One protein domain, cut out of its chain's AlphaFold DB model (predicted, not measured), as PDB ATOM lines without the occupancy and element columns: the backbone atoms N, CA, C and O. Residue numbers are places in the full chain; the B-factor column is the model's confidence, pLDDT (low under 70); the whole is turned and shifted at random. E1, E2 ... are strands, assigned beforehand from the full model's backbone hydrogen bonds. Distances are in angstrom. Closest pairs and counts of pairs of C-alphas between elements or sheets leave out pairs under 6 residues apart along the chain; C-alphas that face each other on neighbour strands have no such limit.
ATOM      1  N   ARG A  36     158.300 124.920 187.373       80.94
ATOM      2  CA  ARG A  36     157.562 124.904 188.644       80.94
ATOM      3  C   ARG A  36     157.105 123.492 189.022       80.94
ATOM      4  O   ARG A  36     157.077 123.155 190.200       80.94
ATOM      5  N   ASP A  37     156.770 122.686 188.020       83.81
ATOM      6  CA  ASP A  37     156.139 121.385 188.208       83.81
ATOM      7  C   ASP A  37     157.174 120.245 188.221       83.81
ATOM      8  O   ASP A  37     156.799 119.081 188.198       83.81
ATOM      9  N   GLY A  38     158.474 120.555 188.282       89.25
ATOM     10  CA  GLY A  38     159.546 119.568 188.397       89.25
ATOM     11  C   GLY A  38     160.816 119.957 187.651       89.25
ATOM     12  O   GLY A  38     160.880 120.967 186.949       89.25
ATOM     13  N   GLU A  39     161.841 119.135 187.814       91.19
ATOM     14  CA  GLU A  39     163.128 119.263 187.134       91.19
ATOM     15  C   GLU A  39     163.620 117.880 186.738       91.19
ATOM     16  O   GLU A  39     163.242 116.873 187.343       91.19
ATOM     17  N   GLY A  40     164.512 117.816 185.765       92.00
ATOM     18  CA  GLY A  40     165.189 116.571 185.496       92.00
ATOM     19  C   GLY A  40     166.391 116.700 184.596       92.00
ATOM     20  O   GLY A  40     166.620 117.710 183.930       92.00
ATOM     21  N   LEU A  41     167.182 115.643 184.664       92.25
ATOM     22  CA  LEU A  41     168.462 115.478 184.016       92.25
ATOM     23  C   LEU A  41     168.557 114.034 183.538       92.25
ATOM     24  O   LEU A  41     168.379 113.112 184.337       92.25
ATOM     25  N   ILE A  42     168.861 113.832 182.261       90.56
ATOM     26  CA  ILE A  42     169.126 112.520 181.673       90.56
ATOM     27  C   ILE A  42     170.413 112.619 180.866       90.56
ATOM     28  O   ILE A  42     170.521 113.436 179.958       90.56
ATOM     29  N   VAL A  43     171.372 111.757 181.187       90.62
ATOM     30  CA  VAL A  43     172.591 111.571 180.402       90.62
ATOM     31  C   VAL A  43     172.430 110.316 179.564       90.62
ATOM     32  O   VAL A  43     172.107 109.256 180.110       90.62
ATOM     33  N   PHE A  44     172.670 110.420 178.264       88.44
ATOM     34  CA  PHE A  44     172.483 109.318 177.328       88.44
ATOM     35  C   PHE A  44     173.592 109.249 176.273       88.44
ATOM     36  O   PHE A  44     174.285 110.233 176.011       88.44
ATOM     37  N   ASP A  45     173.771 108.058 175.709       86.69
ATOM     38  CA  ASP A  45     174.738 107.755 174.662       86.69
ATOM     39  C   ASP A  45     174.094 107.918 173.282       86.69
ATOM     40  O   ASP A  45     173.234 107.138 172.864       86.69
ATOM     41  N   GLN A  46     174.539 108.959 172.588       81.06
ATOM     42  CA  GLN A  46     174.136 109.355 171.245       81.06
ATOM     43  C   GLN A  46     174.652 108.395 170.166       81.06
ATOM     44  O   GLN A  46     174.171 108.425 169.038       81.06
ATOM     45  N   SER A  47     175.643 107.558 170.487       79.19
ATOM     46  CA  SER A  47     176.219 106.600 169.539       79.19
ATOM     47  C   SER A  47     175.408 105.307 169.410       79.19
ATOM     48  O   SER A  47     175.692 104.490 168.532       79.19
ATOM     49  N   VAL A  48     174.392 105.115 170.260       80.56
ATOM     50  CA  VAL A  48     173.510 103.945 170.204       80.56
ATOM     51  C   VAL A  48     172.637 104.025 168.947       80.56
ATOM     52  O   VAL A  48     171.870 104.978 168.809       80.56
ATOM     53  N   PRO A  49     172.717 103.039 168.033       79.44
ATOM     54  CA  PRO A  49     171.915 103.051 166.819       79.44
ATOM     55  C   PRO A  49     170.433 102.807 167.124       79.44
ATOM     56  O   PRO A  49     170.082 102.094 168.070       79.44
ATOM     57  N   ASP A  50     169.573 103.353 166.269       82.69
ATOM     58  CA  ASP A  50     168.140 103.079 166.301       82.69
ATOM     59  C   ASP A  50     167.873 101.586 166.038       82.69
ATOM     60  O   ASP A  50     168.281 101.020 165.021       82.69
ATOM     61  N   SER A  51     167.218 100.939 166.998       81.56
ATOM     62  CA  SER A  51     166.859  99.522 166.960       81.56
ATOM     63  C   SER A  51     165.565  99.260 166.186       81.56
ATOM     64  O   SER A  51     165.321  98.113 165.811       81.56
ATOM     65  N   ASP A  52     164.743 100.286 165.957       79.06
ATOM     66  CA  ASP A  52     163.498 100.212 165.188       79.06
ATOM     67  C   ASP A  52     163.331 101.486 164.340       79.06
ATOM     68  O   ASP A  52     162.595 102.395 164.728       79.06
ATOM     69  N   PRO A  53     163.999 101.557 163.171       75.19
ATOM     70  CA  PRO A  53     163.992 102.729 162.296       75.19
ATOM     71  C   PRO A  53     162.699 102.828 161.468       75.19
ATOM     72  O   PRO A  53     162.720 103.103 160.264       75.19
ATOM     73  N   THR A  54     161.555 102.534 162.084       76.56
ATOM     74  CA  THR A  54     160.244 102.733 161.470       76.56
ATOM     75  C   THR A  54     160.018 104.227 161.234       76.56
ATOM     76  O   THR A  54     160.371 105.065 162.056       76.56
ATOM     77  N   PHE A  55     159.418 104.581 160.096       65.50
ATOM     78  CA  PHE A  55     159.115 105.975 159.765       65.50
ATOM     79  C   PHE A  55     158.335 106.649 160.909       65.50
ATOM     80  O   PHE A  55     157.303 106.124 161.329       65.50
ATOM     81  N   ASN A  56     158.822 107.801 161.388       65.88
ATOM     82  CA  ASN A  56     158.295 108.571 162.527       65.88
ATOM     83  C   ASN A  56     158.439 107.941 163.922       65.88
ATOM     84  O   ASN A  56     157.938 108.508 164.898       65.88
ATOM     85  N   GLU A  57     159.143 106.823 164.044       73.44
ATOM     86  CA  GLU A  57     159.488 106.210 165.322       73.44
ATOM     87  C   GLU A  57     161.007 106.108 165.471       73.44
ATOM     88  O   GLU A  57     161.753 106.261 164.509       73.44
ATOM     89  N   GLY A  58     161.466 105.910 166.701       76.69
ATOM     90  CA  GLY A  58     162.850 105.538 166.958       76.69
ATOM     91  C   GLY A  58     162.994 104.905 168.332       76.69
ATOM     92  O   GLY A  58     162.388 105.370 169.305       76.69
ATOM     93  N   LEU A  59     163.782 103.837 168.421       82.00
ATOM     94  CA  LEU A  59     163.963 103.024 169.618       82.00
ATOM     95  C   LEU A  59     165.447 102.855 169.950       82.00
ATOM     96  O   LEU A  59     166.182 102.130 169.290       82.00
ATOM     97  N   PHE A  60     165.875 103.441 171.062       84.25
ATOM     98  CA  PHE A  60     167.282 103.527 171.446       84.25
ATOM     99  C   PHE A  60     167.487 102.767 172.755       84.25
ATOM    100  O   PHE A  60     167.363 103.306 173.861       84.25
ATOM    101  N   ILE A  61     167.711 101.458 172.628       83.12
ATOM    102  CA  ILE A  61     167.780 100.527 173.757       83.12
ATOM    103  C   ILE A  61     169.097 100.705 174.508       83.12
ATOM    104  O   ILE A  61     170.169 100.629 173.921       83.12
ATOM    105  N   GLY A  62     169.023 100.886 175.828       82.56
ATOM    106  CA  GLY A  62     170.220 100.979 176.667       82.56
ATOM    107  C   GLY A  62     171.003 102.285 176.511       82.56
ATOM    108  O   GLY A  62     172.124 102.364 176.995       82.56
ATOM    109  N   THR A  63     170.425 103.302 175.863       87.06
ATOM    110  CA  THR A  63     171.076 104.606 175.655       87.06
ATOM    111  C   THR A  63     171.251 105.400 176.950       87.06
ATOM    112  O   THR A  63     172.194 106.172 177.076       87.06
ATOM    113  N   ILE A  64     170.381 105.215 177.948       89.06
ATOM    114  CA  ILE A  64     170.424 106.033 179.166       89.06
ATOM    115  C   ILE A  64     171.587 105.588 180.050       89.06
ATOM    116  O   ILE A  64     171.582 104.489 180.603       89.06
ATOM    117  N   VAL A  65     172.546 106.484 180.258       88.94
ATOM    118  CA  VAL A  65     173.667 106.286 181.178       88.94
ATOM    119  C   VAL A  65     173.212 106.561 182.607       88.94
ATOM    120  O   VAL A  65     173.382 105.723 183.493       88.94
ATOM    121  N   SER A  66     172.584 107.717 182.838       90.25
ATOM    122  CA  SER A  66     172.088 108.111 184.159       90.25
ATOM    123  C   SER A  66     170.896 109.052 184.069       90.25
ATOM    124  O   SER A  66     170.702 109.724 183.057       90.25
ATOM    125  N   TYR A  67     170.105 109.113 185.134       91.50
ATOM    126  CA  TYR A  67     168.996 110.050 185.245       91.50
ATOM    127  C   TYR A  67     168.791 110.521 186.685       91.50
ATOM    128  O   TYR A  67     169.074 109.802 187.647       91.50
ATOM    129  N   ASN A  68     168.256 111.731 186.825       92.75
ATOM    130  CA  ASN A  68     167.780 112.310 188.075       92.75
ATOM    131  C   ASN A  68     166.584 113.211 187.766       92.75
ATOM    132  O   ASN A  68     166.741 114.252 187.137       92.75
ATOM    133  N   VAL A  69     165.398 112.799 188.196       91.62
ATOM    134  CA  VAL A  69     164.126 113.442 187.863       91.62
ATOM    135  C   VAL A  69     163.351 113.725 189.140       91.62
ATOM    136  O   VAL A  69     163.181 112.841 189.975       91.62
ATOM    137  N   LEU A  70     162.864 114.949 189.289       92.44
ATOM    138  CA  LEU A  70     161.942 115.380 190.327       92.44
ATOM    139  C   LEU A  70     160.577 115.645 189.694       92.44
ATOM    140  O   LEU A  70     160.473 116.331 188.673       92.44
ATOM    141  N   GLY A  71     159.527 115.150 190.336       91.62
ATOM    142  CA  GLY A  71     158.160 115.500 189.987       91.62
ATOM    143  C   GLY A  71     157.262 115.641 191.206       91.62
ATOM    144  O   GLY A  71     157.644 115.273 192.316       91.62
ATOM    145  N   TRP A  72     156.066 116.170 190.982       92.06
ATOM    146  CA  TRP A  72     155.042 116.409 191.996       92.06
ATOM    147  C   TRP A  72     153.791 115.602 191.669       92.06
ATOM    148  O   TRP A  72     153.351 115.592 190.519       92.06
ATOM    149  N   ASP A  73     153.229 114.910 192.657       91.00
ATOM    150  CA  ASP A  73     151.941 114.233 192.485       91.00
ATOM    151  C   ASP A  73     150.758 115.219 192.552       91.00
ATOM    152  O   ASP A  73     150.922 116.423 192.763       91.00
ATOM    153  N   GLU A  74     149.540 114.701 192.387       88.19
ATOM    154  CA  GLU A  74     148.297 115.486 192.447       88.19
ATOM    155  C   GLU A  74     148.079 116.228 193.781       88.19
ATOM    156  O   GLU A  74     147.343 117.212 193.826       88.19
ATOM    157  N   ASN A  75     148.733 115.789 194.862       90.50
ATOM    158  CA  ASN A  75     148.643 116.376 196.197       90.50
ATOM    159  C   ASN A  75     149.832 117.297 196.506       90.50
ATOM    160  O   ASN A  75     150.033 117.666 197.666       90.50
ATOM    161  N   MET A  76     150.622 117.671 195.494       88.44
ATOM    162  CA  MET A  76     151.844 118.463 195.646       88.44
ATOM    163  C   MET A  76     152.865 117.795 196.580       88.44
ATOM    164  O   MET A  76     153.601 118.473 197.300       88.44
ATOM    165  N   VAL A  77     152.946 116.463 196.565       91.38
ATOM    166  CA  VAL A  77     154.015 115.721 197.238       91.38
ATOM    167  C   VAL A  77     155.151 115.482 196.238       91.38
ATOM    168  O   VAL A  77     154.925 114.864 195.192       91.38
ATOM    169  N   PRO A  78     156.379 115.952 196.527       92.00
ATOM    170  CA  PRO A  78     157.502 115.765 195.623       92.00
ATOM    171  C   PRO A  78     158.042 114.334 195.708       92.00
ATOM    172  O   PRO A  78     158.165 113.759 196.792       92.00
ATOM    173  N   ALA A  79     158.455 113.782 194.571       90.06
ATOM    174  CA  ALA A  79     159.177 112.521 194.483       90.06
ATOM    175  C   ALA A  79     160.362 112.642 193.526       90.06
ATOM    176  O   ALA A  79     160.244 113.184 192.426       90.06
ATOM    177  N   ARG A  80     161.515 112.119 193.956       90.94
ATOM    178  CA  ARG A  80     162.749 112.102 193.168       90.94
ATOM    179  C   ARG A  80     163.094 110.680 192.740       90.94
ATOM    180  O   ARG A  80     163.085 109.759 193.554       90.94
ATOM    181  N   PHE A  81     163.453 110.536 191.473       88.06
ATOM    182  CA  PHE A  81     163.797 109.292 190.804       88.06
ATOM    183  C   PHE A  81     165.197 109.440 190.225       88.06
ATOM    184  O   PHE A  81     165.404 110.203 189.286       88.06
ATOM    185  N   ALA A  82     166.162 108.725 190.792       90.00
ATOM    186  CA  ALA A  82     167.538 108.725 190.315       90.00
ATOM    187  C   ALA A  82     168.002 107.293 190.051       90.00
ATOM    188  O   ALA A  82     167.597 106.375 190.766       90.00
ATOM    189  N   GLY A  83     168.821 107.107 189.021       87.31
ATOM    190  CA  GLY A  83     169.292 105.786 188.626       87.31
ATOM    191  C   GLY A  83     170.111 105.781 187.346       87.31
ATOM    192  O   GLY A  83     170.557 106.820 186.860       87.31
ATOM    193  N   THR A  84     170.310 104.579 186.815       87.25
ATOM    194  CA  THR A  84     171.125 104.314 185.624       87.25
ATOM    195  C   THR A  84     170.428 103.332 184.696       87.25
ATOM    196  O   THR A  84     169.662 102.478 185.153       87.25
ATOM    197  N   GLY A  85     170.754 103.391 183.408       85.25
ATOM    198  CA  GLY A  85     170.148 102.516 182.415       85.25
ATOM    199  C   GLY A  85     168.752 102.972 182.002       85.25
ATOM    200  O   GLY A  85     168.107 103.797 182.656       85.25
ATOM    201  N   GLY A  86     168.271 102.383 180.913       86.19
ATOM    202  CA  GLY A  86     166.950 102.643 180.356       86.19
ATOM    203  C   GLY A  86     166.990 102.785 178.839       86.19
ATOM    204  O   GLY A  86     168.028 102.599 178.207       86.19
ATOM    205  N   THR A  87     165.838 103.093 178.266       86.44
ATOM    206  CA  THR A  87     165.597 103.131 176.825       86.44
ATOM    207  C   THR A  87     164.882 104.424 176.479       86.44
ATOM    208  O   THR A  87     163.952 104.822 177.181       86.44
ATOM    209  N   MET A  88     165.279 105.060 175.383       84.62
ATOM    210  CA  MET A  88     164.546 106.197 174.829       84.62
ATOM    211  C   MET A  88     163.739 105.743 173.618       84.62
ATOM    212  O   MET A  88     164.207 104.947 172.808       84.62
ATOM    213  N   PHE A  89     162.512 106.235 173.524       80.88
ATOM    214  CA  PHE A  89     161.585 105.986 172.435       80.88
ATOM    215  C   PHE A  89     161.023 107.320 171.942       80.88
ATOM    216  O   PHE A  89     160.533 108.127 172.734       80.88
ATOM    217  N   LYS A  90     161.076 107.552 170.634       76.06
ATOM    218  CA  LYS A  90     160.438 108.693 169.974       76.06
ATOM    219  C   LYS A  90     159.281 108.173 169.131       76.06
ATOM    220  O   LYS A  90     159.440 107.184 168.426       76.06
ATOM    221  N   ARG A  91     158.144 108.869 169.163       73.00
ATOM    222  CA  ARG A  91     157.070 108.713 168.177       73.00
ATOM    223  C   ARG A  91     156.502 110.076 167.807       73.00
ATOM    224  O   ARG A  91     156.008 110.798 168.674       73.00
ATOM    225  N   ALA A  92     156.542 110.414 166.524       67.19
ATOM    226  CA  ALA A  92     155.780 111.539 165.996       67.19
ATOM    227  C   ALA A  92     154.311 111.127 165.857       67.19
ATOM    228  O   ALA A  92     154.016 110.078 165.279       67.19
ATOM    229  N   TRP A  93     153.387 111.940 166.369       60.12
ATOM    230  CA  TRP A  93     151.961 111.768 166.104       60.12
ATOM    231  C   TRP A  93     151.481 112.915 165.209       60.12
ATOM    232  O   TRP A  93     151.658 114.077 165.577       60.12
ATOM    233  N   PRO A  94     150.819 112.629 164.073       53.91
ATOM    234  CA  PRO A  94     150.113 113.667 163.331       53.91
ATOM    235  C   PRO A  94     149.025 114.254 164.241       53.91
ATOM    236  O   PRO A  94     148.195 113.503 164.774       53.91
ATOM    237  N   SER A  95     149.044 115.569 164.481       49.31
ATOM    238  CA  SER A  95     148.166 116.171 165.484       49.31
ATOM    239  C   SER A  95     146.700 116.077 165.037       49.31
ATOM    240  O   SER A  95     146.254 116.655 164.051       49.31
ATOM    241  N   THR A  96     145.917 115.277 165.753       44.31
ATOM    242  CA  THR A  96     144.446 115.261 165.626       44.31
ATOM    243  C   THR A  96     143.753 115.343 166.984       44.31
ATOM    244  O   THR A  96     142.529 115.351 167.064       44.31
ATOM    245  N   THR A  97     144.522 115.418 168.075       43.38
ATOM    246  CA  THR A  97     144.031 115.323 169.460       43.38
ATOM    247  C   THR A  97     144.533 116.463 170.346       43.38
ATOM    248  O   THR A  97     144.781 116.278 171.535       43.38
ATOM    249  N   CYS A  98     144.633 117.675 169.798       46.06
ATOM    250  CA  CYS A  98     144.693 118.863 170.644       46.06
ATOM    251  C   CYS A  98     143.269 119.217 171.125       46.06
ATOM    252  O   CYS A  98     142.343 119.264 170.309       46.06
ATOM    253  N   PRO A  99     143.041 119.451 172.431       44.66
ATOM    254  CA  PRO A  99     141.780 120.002 172.912       44.66
ATOM    255  C   PRO A  99     141.501 121.341 172.215       44.66
ATOM    256  O   PRO A  99     142.340 122.232 172.258       44.66
ATOM    257  N   ALA A 100     140.308 121.504 171.627       43.66
ATOM    258  CA  ALA A 100     139.913 122.663 170.805       43.66
ATOM    259  C   ALA A 100     140.030 124.047 171.487       43.66
ATOM    260  O   ALA A 100     139.796 125.077 170.864       43.66
ATOM    261  N   THR A 101     140.344 124.081 172.780       41.72
ATOM    262  CA  THR A 101     140.554 125.296 173.572       41.72
ATOM    263  C   THR A 101     141.984 125.836 173.506       41.72
ATOM    264  O   THR A 101     142.233 126.895 174.079       41.72
ATOM    265  N   PHE A 102     142.919 125.134 172.860       46.72
ATOM    266  CA  PHE A 102     144.321 125.539 172.768       46.72
ATOM    267  C   PHE A 102     144.830 125.446 171.324       46.72
ATOM    268  O   PHE A 102     144.522 124.500 170.607       46.72
ATOM    269  N   ASP A 103     145.599 126.454 170.912       48.00
ATOM    270  CA  ASP A 103     146.216 126.564 169.587       48.00
ATOM    271  C   ASP A 103     147.493 125.699 169.581       48.00
ATOM    272  O   ASP A 103     148.569 126.147 169.987       48.00
ATOM    273  N   CYS A 104     147.362 124.410 169.256       51.72
ATOM    274  CA  CYS A 104     148.511 123.514 169.108       51.72
ATOM    275  C   CYS A 104     149.067 123.594 167.676       51.72
ATOM    276  O   CYS A 104     148.273 123.653 166.737       51.72
ATOM    277  N   PRO A 105     150.395 123.515 167.476       52.94
ATOM    278  CA  PRO A 105     150.960 123.316 166.146       52.94
ATOM    279  C   PRO A 105     150.467 121.997 165.536       52.94
ATOM    280  O   PRO A 105     150.210 121.033 166.261       52.94
ATOM    281  N   GLU A 106     150.355 121.963 164.205       52.38
ATOM    282  CA  GLU A 106     149.781 120.848 163.434       52.38
ATOM    283  C   GLU A 106     150.573 119.527 163.565       52.38
ATOM    284  O   GLU A 106     150.047 118.455 163.246       52.38
ATOM    285  N   GLU A 107     151.781 119.567 164.135       56.25
ATOM    286  CA  GLU A 107     152.632 118.404 164.393       56.25
ATOM    287  C   GLU A 107     153.140 118.408 165.846       56.25
ATOM    288  O   GLU A 107     153.700 119.387 166.348       56.25
ATOM    289  N   SER A 108     152.907 117.299 166.557       59.59
ATOM    290  CA  SER A 108     153.348 117.107 167.941       59.59
ATOM    291  C   SER A 108     154.100 115.790 168.081       59.59
ATOM    292  O   SER A 108     153.639 114.746 167.616       59.59
ATOM    293  N   TYR A 109     155.227 115.815 168.778       64.50
ATOM    294  CA  TYR A 109     156.043 114.635 169.023       64.50
ATOM    295  C   TYR A 109     155.870 114.188 170.463       64.50
ATOM    296  O   TYR A 109     155.930 114.993 171.392       64.50
ATOM    297  N   THR A 110     155.697 112.888 170.658       68.81
ATOM    298  CA  THR A 110     155.766 112.289 171.984       68.81
ATOM    299  C   THR A 110     157.108 111.581 172.121       68.81
ATOM    300  O   THR A 110     157.402 110.623 171.403       68.81
ATOM    301  N   THR A 111     157.913 112.022 173.081       72.12
ATOM    302  CA  THR A 111     159.141 111.334 173.480       72.12
ATOM    303  C   THR A 111     158.870 110.592 174.780       72.12
ATOM    304  O   THR A 111     158.572 111.197 175.808       72.12
ATOM    305  N   LEU A 112     158.977 109.268 174.743       76.81
ATOM    306  CA  LEU A 112     158.860 108.397 175.904       76.81
ATOM    307  C   LEU A 112     160.245 107.901 176.313       76.81
ATOM    308  O   LEU A 112     160.949 107.248 175.554       76.81
ATOM    309  N   ILE A 113     160.619 108.135 177.556       82.12
ATOM    310  CA  ILE A 113     161.888 107.718 178.131       82.12
ATOM    311  C   ILE A 113     161.576 106.690 179.208       82.12
ATOM    312  O   ILE A 113     161.066 107.023 180.274       82.12
ATOM    313  N   GLN A 114     161.879 105.427 178.939       83.38
ATOM    314  CA  GLN A 114     161.762 104.358 179.920       83.38
ATOM    315  C   GLN A 114     163.022 104.330 180.782       83.38
ATOM    316  O   GLN A 114     164.100 103.960 180.322       83.38
ATOM    317  N   LEU A 115     162.882 104.707 182.046       80.62
ATOM    318  CA  LEU A 115     163.958 104.694 183.023       80.62
ATOM    319  C   LEU A 115     164.270 103.251 183.437       80.62
ATOM    320  O   LEU A 115     163.372 102.428 183.645       80.62
ATOM    321  N   GLY A 116     165.562 102.950 183.541       70.62
ATOM    322  CA  GLY A 116     166.065 101.678 184.034       70.62
ATOM    323  C   GLY A 116     165.883 101.518 185.542       70.62
ATOM    324  O   GLY A 116     165.071 102.173 186.194       70.62
ATOM    325  N   THR A 117     166.639 100.592 186.122       66.44
ATOM    326  CA  THR A 117     166.603 100.347 187.566       66.44
ATOM    327  C   THR A 117     167.158 101.539 188.341       66.44
ATOM    328  O   THR A 117     168.351 101.828 188.285       66.44
ATOM    329  N   ALA A 118     166.294 102.169 189.142       58.38
ATOM    330  CA  ALA A 118     166.679 103.218 190.088       58.38
ATOM    331  C   ALA A 118     167.599 102.690 191.205       58.38
ATOM    332  O   ALA A 118     168.502 103.381 191.664       58.38
ATOM    333  N   THR A 119     167.390 101.437 191.629       52.22
ATOM    334  CA  THR A 119     168.247 100.711 192.579       52.22
ATOM    335  C   THR A 119     168.275  99.212 192.239       52.22
ATOM    336  O   THR A 119     167.309  98.703 191.656       52.22
ATOM    337  N   PRO A 120     169.350  98.472 192.580       46.25
ATOM    338  CA  PRO A 120     169.394  97.021 192.405       46.25
ATOM    339  C   PRO A 120     168.235  96.337 193.147       46.25
ATOM    340  O   PRO A 120     168.109  96.467 194.361       46.25
ATOM    341  N   GLY A 121     167.378  95.621 192.414       47.28
ATOM    342  CA  GLY A 121     166.206  94.936 192.974       47.28
ATOM    343  C   GLY A 121     164.916  95.764 193.036       47.28
ATOM    344  O   GLY A 121     163.897  95.224 193.459       47.28
ATOM    345  N   ALA A 122     164.907  97.028 192.591       48.09
ATOM    346  CA  ALA A 122     163.671  97.809 192.506       48.09
ATOM    347  C   ALA A 122     162.776  97.328 191.348       48.09
ATOM    348  O   ALA A 122     163.191  97.385 190.186       48.09
ATOM    349  N   PRO A 123     161.525  96.910 191.618       49.03
ATOM    350  CA  PRO A 123     160.568  96.647 190.562       49.03
ATOM    351  C   PRO A 123     159.931  97.967 190.123       49.03
ATOM    352  O   PRO A 123     159.011  98.433 190.785       49.03
ATOM    353  N   SER A 124     160.387  98.562 189.012       54.12
ATOM    354  CA  SER A 124     159.531  99.415 188.163       54.12
ATOM    355  C   SER A 124     160.271 100.081 187.007       54.12
ATOM    356  O   SER A 124     161.256 100.784 187.219       54.12
ATOM    357  N   ARG A 125     159.685  99.945 185.814       70.56
ATOM    358  CA  ARG A 125     159.950 100.735 184.606       70.56
ATOM    359  C   ARG A 125     159.226 102.080 184.738       70.56
ATOM    360  O   ARG A 125     158.112 102.215 184.235       70.56
ATOM    361  N   TRP A 126     159.791 103.027 185.486       79.31
ATOM    362  CA  TRP A 126     159.282 104.405 185.448       79.31
ATOM    363  C   TRP A 126     159.480 104.961 184.044       79.31
ATOM    364  O   TRP A 126     160.463 104.636 183.383       79.31
ATOM    365  N   GLN A 127     158.541 105.761 183.568       84.75
ATOM    366  CA  GLN A 127     158.586 106.333 182.234       84.75
ATOM    367  C   GLN A 127     158.372 107.830 182.343       84.75
ATOM    368  O   GLN A 127     157.430 108.264 183.000       84.75
ATOM    369  N   VAL A 128     159.245 108.607 181.712       84.50
ATOM    370  CA  VAL A 128     159.046 110.040 181.507       84.50
ATOM    371  C   VAL A 128     158.499 110.217 180.106       84.50
ATOM    372  O   VAL A 128     159.129 109.803 179.140       84.50
ATOM    373  N   ASN A 129     157.318 110.797 179.986       83.00
ATOM    374  CA  ASN A 129     156.700 111.089 178.704       83.00
ATOM    375  C   ASN A 129     156.664 112.601 178.526       83.00
ATOM    376  O   ASN A 129     156.030 113.285 179.327       83.00
ATOM    377  N   PHE A 130     157.336 113.092 177.490       77.25
ATOM    378  CA  PHE A 130     157.255 114.468 177.031       77.25
ATOM    379  C   PHE A 130     156.382 114.544 175.791       77.25
ATOM    380  O   PHE A 130     156.606 113.817 174.827       77.25
ATOM    381  N   ASN A 131     155.439 115.476 175.791       72.88
ATOM    382  CA  ASN A 131     154.767 115.901 174.570       72.88
ATOM    383  C   ASN A 131     155.383 117.228 174.171       72.88
ATOM    384  O   ASN A 131     155.358 118.153 174.975       72.88
ATOM    385  N   LEU A 132     155.982 117.284 172.989       67.25
ATOM    386  CA  LEU A 132     156.710 118.425 172.458       67.25
ATOM    387  C   LEU A 132     155.946 118.944 171.248       67.25
ATOM    388  O   LEU A 132     155.712 118.209 170.287       67.25
ATOM    389  N   ALA A 133     155.550 120.205 171.303       57.91
ATOM    390  CA  ALA A 133     155.068 120.916 170.134       57.91
ATOM    391  C   ALA A 133     156.278 121.437 169.348       57.91
ATOM    392  O   ALA A 133     157.132 122.112 169.929       57.91
ATOM    393  N   GLU A 134     156.379 121.082 168.069       53.31
ATOM    394  CA  GLU A 134     157.547 121.412 167.256       53.31
ATOM    395  C   GLU A 134     157.579 122.906 166.900       53.31
ATOM    396  O   GLU A 134     156.549 123.543 166.665       53.31
ATOM    397  N   SER A 135     158.787 123.467 166.862       40.09
ATOM    398  CA  SER A 135     159.070 124.735 166.194       40.09
ATOM    399  C   SER A 135     160.376 124.608 165.399       40.09
ATOM    400  O   SER A 135     161.350 125.270 165.741       40.09
ATOM    401  N   GLY A 136     160.420 123.744 164.383       39.38
ATOM    402  CA  GLY A 136     161.603 123.553 163.526       39.38
ATOM    403  C   GLY A 136     161.734 122.128 162.986       39.38
ATOM    404  O   GLY A 136     161.273 121.201 163.632       39.38
ATOM    405  N   GLU A 137     162.298 121.959 161.785       35.59
ATOM    406  CA  GLU A 137     162.513 120.637 161.172       35.59
ATOM    407  C   GLU A 137     163.483 119.791 162.025       35.59
ATOM    408  O   GLU A 137     164.504 120.312 162.466       35.59
ATOM    409  N   PRO A 138     163.231 118.490 162.246       41.62
ATOM    410  CA  PRO A 138     164.063 117.679 163.130       41.62
ATOM    411  C   PRO A 138     165.469 117.443 162.549       41.62
ATOM    412  O   PRO A 138     165.611 116.807 161.504       41.62
ATOM    413  N   ASP A 139     166.515 117.890 163.256       38.97
ATOM    414  CA  ASP A 139     167.922 117.621 162.915       38.97
ATOM    415  C   ASP A 139     168.223 116.102 162.912       38.97
ATOM    416  O   ASP A 139     167.928 115.367 163.864       38.97
ATOM    417  N   GLU A 140     168.822 115.624 161.818       36.75
ATOM    418  CA  GLU A 140     169.030 114.207 161.482       36.75
ATOM    419  C   GLU A 140     170.001 113.478 162.425       36.75
ATOM    420  O   GLU A 140     170.074 112.247 162.414       36.75
ATOM    421  N   HIS A 141     170.760 114.207 163.249       37.78
ATOM    422  CA  HIS A 141     171.864 113.618 164.008       37.78
ATOM    423  C   HIS A 141     171.482 113.164 165.413       37.78
ATOM    424  O   HIS A 141     172.234 112.385 165.984       37.78
ATOM    425  N   LEU A 142     170.314 113.569 165.923       43.31
ATOM    426  CA  LEU A 142     169.573 112.952 167.027       43.31
ATOM    427  C   LEU A 142     168.173 113.580 167.067       43.31
ATOM    428  O   LEU A 142     168.039 114.742 167.449       43.31
ATOM    429  N   PRO A 143     167.107 112.828 166.777       42.34
ATOM    430  CA  PRO A 143     165.819 113.417 166.425       42.34
ATOM    431  C   PRO A 143     165.023 113.968 167.624       42.34
ATOM    432  O   PRO A 143     163.818 114.174 167.509       42.34
ATOM    433  N   PHE A 144     165.612 114.120 168.809       46.91
ATOM    434  CA  PHE A 144     164.827 114.223 170.040       46.91
ATOM    435  C   PHE A 144     164.485 115.641 170.477       46.91
ATOM    436  O   PHE A 144     163.391 115.840 171.004       46.91
ATOM    437  N   PHE A 145     165.399 116.595 170.312       50.34
ATOM    438  CA  PHE A 145     165.238 117.939 170.859       50.34
ATOM    439  C   PHE A 145     166.093 118.924 170.060       50.34
ATOM    440  O   PHE A 145     167.316 118.905 170.175       50.34
ATOM    441  N   GLU A 146     165.465 119.807 169.291       51.31
ATOM    442  CA  GLU A 146     166.068 121.119 169.055       51.31
ATOM    443  C   GLU A 146     165.913 121.944 170.342       51.31
ATOM    444  O   GLU A 146     164.945 121.751 171.088       51.31
ATOM    445  N   ASP A 147     166.855 122.844 170.639       47.41
ATOM    446  CA  ASP A 147     166.718 123.789 171.754       47.41
ATOM    447  C   ASP A 147     165.467 124.656 171.528       47.41
ATOM    448  O   ASP A 147     165.487 125.668 170.827       47.41
ATOM    449  N   GLY A 148     164.347 124.237 172.113       48.38
ATOM    450  CA  GLY A 148     163.027 124.691 171.697       48.38
ATOM    451  C   GLY A 148     162.217 125.289 172.836       48.38
ATOM    452  O   GLY A 148     162.077 124.717 173.919       48.38
ATOM    453  N   ARG A 149     161.609 126.448 172.571       45.50
ATOM    454  CA  ARG A 149     160.475 126.964 173.349       45.50
ATOM    455  C   ARG A 149     159.195 126.362 172.775       45.50
ATOM    456  O   ARG A 149     158.492 127.021 172.020       45.50
ATOM    457  N   GLY A 150     158.918 125.108 173.102       51.25
ATOM    458  CA  GLY A 150     157.690 124.431 172.686       51.25
ATOM    459  C   GLY A 150     156.648 124.398 173.800       51.25
ATOM    460  O   GLY A 150     156.985 124.448 174.986       51.25
ATOM    461  N   TRP A 151     155.373 124.247 173.433       51.97
ATOM    462  CA  TRP A 151     154.380 123.700 174.358       51.97
ATOM    463  C   TRP A 151     154.834 122.299 174.740       51.97
ATOM    464  O   TRP A 151     154.615 121.336 174.007       51.97
ATOM    465  N   SER A 152     155.521 122.214 175.871       64.94
ATOM    466  CA  SER A 152     155.962 120.960 176.435       64.94
ATOM    467  C   SER A 152     155.224 120.698 177.735       64.94
ATOM    468  O   SER A 152     154.966 121.618 178.511       64.94
ATOM    469  N   TYR A 153     154.826 119.452 177.948       69.69
ATOM    470  CA  TYR A 153     154.429 118.961 179.262       69.69
ATOM    471  C   TYR A 153     155.010 117.566 179.433       69.69
ATOM    472  O   TYR A 153     155.106 116.795 178.471       69.69
ATOM    473  N   GLY A 154     155.415 117.261 180.659       79.31
ATOM    474  CA  GLY A 154     156.086 116.020 180.993       79.31
ATOM    475  C   GLY A 154     155.497 115.389 182.236       79.31
ATOM    476  O   GLY A 154     155.344 116.055 183.263       79.31
ATOM    477  N   HIS A 155     155.216 114.094 182.159       86.69
ATOM    478  CA  HIS A 155     154.800 113.308 183.310       86.69
ATOM    479  C   HIS A 155     155.698 112.092 183.499       86.69
ATOM    480  O   HIS A 155     156.126 111.449 182.541       86.69
ATOM    481  N   LEU A 156     155.953 111.774 184.759       87.38
ATOM    482  CA  LEU A 156     156.611 110.564 185.197       87.38
ATOM    483  C   LEU A 156     155.539 109.608 185.723       87.38
ATOM    484  O   LEU A 156     154.826 109.911 186.678       87.38
ATOM    485  N   SER A 157     155.395 108.461 185.075       86.25
ATOM    486  CA  SER A 157     154.390 107.454 185.409       86.25
ATOM    487  C   SER A 157     155.016 106.068 185.467       86.25
ATOM    488  O   SER A 157     156.098 105.811 184.936       86.25
ATOM    489  N   ASN A 158     154.345 105.152 186.150       83.38
ATOM    490  CA  ASN A 158     154.713 103.748 186.156       83.38
ATOM    491  C   ASN A 158     153.475 102.952 185.742       83.38
ATOM    492  O   ASN A 158     152.510 102.965 186.492       83.38
ATOM    493  N   PRO A 159     153.489 102.216 184.617       74.00
ATOM    494  CA  PRO A 159     152.313 101.479 184.141       74.00
ATOM    495  C   PRO A 159     151.751 100.455 185.139       74.00
ATOM    496  O   PRO A 159     150.599 100.050 185.030       74.00
ATOM    497  N   SER A 160     152.567 100.008 186.098       76.31
ATOM    498  CA  SER A 160     152.153  99.088 187.166       76.31
ATOM    499  C   SER A 160     151.565  99.787 188.400       76.31
ATOM    500  O   SER A 160     151.131  99.116 189.334       76.31
ATOM    501  N   GLN A 161     151.557 101.121 188.429       75.56
ATOM    502  CA  GLN A 161     151.054 101.942 189.525       75.56
ATOM    503  C   GLN A 161     150.057 102.978 188.993       75.56
ATOM    504  O   GLN A 161     150.115 103.400 187.847       75.56
ATOM    505  N   THR A 162     149.137 103.428 189.841       77.56
ATOM    506  CA  THR A 162     148.173 104.484 189.481       77.56
ATOM    507  C   THR A 162     148.725 105.894 189.676       77.56
ATOM    508  O   THR A 162     148.049 106.864 189.350       77.56
ATOM    509  N   ARG A 163     149.936 106.027 190.234       81.31
ATOM    510  CA  ARG A 163     150.547 107.328 190.510       81.31
ATOM    511  C   ARG A 163     151.285 107.878 189.299       81.31
ATOM    512  O   ARG A 163     152.110 107.194 188.692       81.31
ATOM    513  N   THR A 164     151.048 109.161 189.072       87.12
ATOM    514  CA  THR A 164     151.721 109.989 188.082       87.12
ATOM    515  C   THR A 164     152.259 111.227 188.783       87.12
ATOM    516  O   THR A 164     151.611 111.765 189.681       87.12
ATOM    517  N   TYR A 165     153.437 111.670 188.369       89.38
ATOM    518  CA  TYR A 165     154.070 112.889 188.844       89.38
ATOM    519  C   TYR A 165     154.242 113.827 187.657       89.38
ATOM    520  O   TYR A 165     154.838 113.447 186.651       89.38
ATOM    521  N   SER A 166     153.753 115.054 187.758       89.75
ATOM    522  CA  SER A 166     154.154 116.108 186.826       89.75
ATOM    523  C   SER A 166     155.649 116.350 187.011       89.75
ATOM    524  O   SER A 166     156.109 116.390 188.146       89.75
ATOM    525  N   THR A 167     156.421 116.436 185.928       87.44
ATOM    526  CA  THR A 167     157.869 116.735 185.987       87.44
ATOM    527  C   THR A 167     158.264 117.911 185.096       87.44
ATOM    528  O   THR A 167     159.299 118.538 185.311       87.44
ATOM    529  N   LEU A 168     157.421 118.248 184.121       82.69
ATOM    530  CA  LEU A 168     157.566 119.430 183.289       82.69
ATOM    531  C   LEU A 168     156.191 120.066 183.106       82.69
ATOM    532  O   LEU A 168     155.269 119.429 182.591       82.69
ATOM    533  N   GLY A 169     156.066 121.307 183.565       70.38
ATOM    534  CA  GLY A 169     154.842 122.086 183.420       70.38
ATOM    535  C   GLY A 169     154.571 122.501 181.980       70.38
ATOM    536  O   GLY A 169     155.478 122.481 181.154       70.38
ATOM    537  N   LEU A 170     153.330 122.919 181.711       68.50
ATOM    538  CA  LEU A 170     152.931 123.489 180.421       68.50
ATOM    539  C   LEU A 170     153.859 124.645 180.025       68.50
ATOM    540  O   LEU A 170     154.166 125.504 180.852       68.50
ATOM    541  N   ALA A 171     154.253 124.672 178.749       65.56
ATOM    542  CA  ALA A 171     155.222 125.632 178.208       65.56
ATOM    543  C   ALA A 171     156.582 125.590 178.936       65.56
ATOM    544  O   ALA A 171     157.261 126.609 179.093       65.56
ATOM    545  N   GLY A 172     156.967 124.402 179.405       64.06
ATOM    546  CA  GLY A 172     158.271 124.148 179.987       64.06
ATOM    547  C   GLY A 172     159.402 124.247 178.961       64.06
ATOM    548  O   GLY A 172     159.193 124.164 177.750       64.06
ATOM    549  N   TYR A 173     160.622 124.428 179.460       71.69
ATOM    550  CA  TYR A 173     161.819 124.470 178.628       71.69
ATOM    551  C   TYR A 173     162.657 123.213 178.844       71.69
ATOM    552  O   TYR A 173     162.893 122.802 179.985       71.69
ATOM    553  N   ILE A 174     163.112 122.639 177.736       77.25
ATOM    554  CA  ILE A 174     164.022 121.502 177.692       77.25
ATOM    555  C   ILE A 174     165.257 121.953 176.914       77.25
ATOM    556  O   ILE A 174     165.129 122.553 175.851       77.25
ATOM    557  N   SER A 175     166.437 121.679 177.456       79.25
ATOM    558  CA  SER A 175     167.720 121.916 176.801       79.25
ATOM    559  C   SER A 175     168.400 120.591 176.501       79.25
ATOM    560  O   SER A 175     168.454 119.721 177.380       79.25
ATOM    561  N   LEU A 176     168.977 120.479 175.310       80.00
ATOM    562  CA  LEU A 176     169.849 119.375 174.934       80.00
ATOM    563  C   LEU A 176     171.269 119.912 174.764       80.00
ATOM    564  O   LEU A 176     171.500 120.886 174.058       80.00
ATOM    565  N   SER A 177     172.245 119.305 175.428       81.25
ATOM    566  CA  SER A 177     173.637 119.748 175.340       81.25
ATOM    567  C   SER A 177     174.577 118.560 175.157       81.25
ATOM    568  O   SER A 177     174.476 117.589 175.908       81.25
ATOM    569  N   PRO A 178     175.509 118.604 174.188       81.00
ATOM    570  CA  PRO A 178     176.524 117.570 174.065       81.00
ATOM    571  C   PRO A 178     177.449 117.608 175.287       81.00
ATOM    572  O   PRO A 178     177.932 118.664 175.700       81.00
ATOM    573  N   LEU A 179     177.717 116.440 175.857       78.75
ATOM    574  CA  LEU A 179     178.785 116.237 176.825       78.75
ATOM    575  C   LEU A 179     180.055 115.885 176.043       78.75
ATOM    576  O   LEU A 179     179.993 115.238 175.000       78.75
ATOM    577  N   ALA A 180     181.207 116.372 176.513       61.00
ATOM    578  CA  ALA A 180     182.473 116.282 175.784       61.00
ATOM    579  C   ALA A 180     182.722 114.881 175.193       61.00
ATOM    580  O   ALA A 180     182.501 113.869 175.859       61.00
TER     581      ALA A 180
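AT A GLANCE: This is residues 36 to 180 of the 212 residues of the protein "PEP-CTERM domain-containing protein" of Rhizobacter gummiphilus (UniProt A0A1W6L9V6). Two sheets lie partly face to face as a sandwich with their strands crossed: a broad, twisted sheet of six strands, and a smaller sheet of E1, E3 and E4 that covers part of one face of it. The sheets draw together near Gly 71 and Thr 167 and again near Ile 64 and Gly 86, while E10 runs near E1 as a last, separate strand. The printed part has 145 residues with ten named strands, E1 to E10 in order along the chain, and no named helix; the class is all strand, though under half of the residues, 71, are in named elements. Both sheets are antiparallel, in the orders E2 - E5 - E6 - E7 - E8 - E9 and E1 - E3 - E4. The whole is compact, with a radius of gyration of the C-alphas of 15.0 A and spans of 42 by 38 by 29 A.

IN THESE COORDINATES: Find C-alpha 38 at (159.546, 119.568, 188.397); from there E1, residues 38 to 45, runs 23.6 A. Go on to E2, residues 57 to 60, and then to E3, residues 64 to 72, which is 22.6 A long. E4 follows at residues 78 to 84, 20.4 A. Look next at C-alpha 86, at (166.950, 102.643, 180.356), where E5, residues 86 to 94, begins its 26.4 A. E6, residues 107 to 115, is 25.8 A long, and E7, residues 127 to 133, 19.3 A. E8 holds residues 152 to 157 and E9 residues 164 to 168. E10, residues 173 to 179, runs 18.9 A and ends at C-alpha 179, at (178.785, 116.237, 176.825).

HOW THE PARTS SIT: Begin with the larger sheet, whose edge strands are E2 and E9. E2 and E5 are antiparallel at 173 degrees, with N 60 and O 88 2.8 A apart. From E5 to E9 you read a meander, each strand the antiparallel neighbour of the one before, and each step is a hairpin. Within hydrogen-bond range are N 89 and O 112, 2.8 A, between E5 and E6; N 113 and O 128, 2.7 A, between E6 and E7; N 129 and O 155, 2.9 A, between E7 and E8; and N 156 and O 165, 2.8 A, between E8 and E9. From edge to edge the strands' lines turn by 83 degrees. In the smaller sheet E3 is the inner strand. Look for N 41 and O 68, 2.9 A, between E1 and E3, and for N 69 and O 81, 2.8 A, in the hairpin of E3 and E4. The two sheets make a sandwich, two sheets face to face: the facing parts are 9.3 A centre to centre, and the strands of the one stand at 77 degrees to those of the other. Between the sheets, the closest C-alphas of E1 and E9 are those of Gly 38 and Thr 167, 4.1 A. Those of E3 and E5 are Ile 64 and Gly 86, 5.0 A. E10 pairs with no named strand; it and E1 are near each other, with 14 pairs of C-alphas within 10 A. E1 and E7 are apart, for instance.

THE WHOLE: The C-alphas farthest apart are those of Ala 100 and Pro 120, 44.6 A. The printed part, residues 36 to 180, has no cut. The long links are E1 to E2, E5 to E6, E6 to E7 and E7 to E8, the last with 18 residues. The mean pLDDT of the printed part is 71.6; 55 residues are under 70, among them residues 92 to 110, 117 to 124 and 132 to 153.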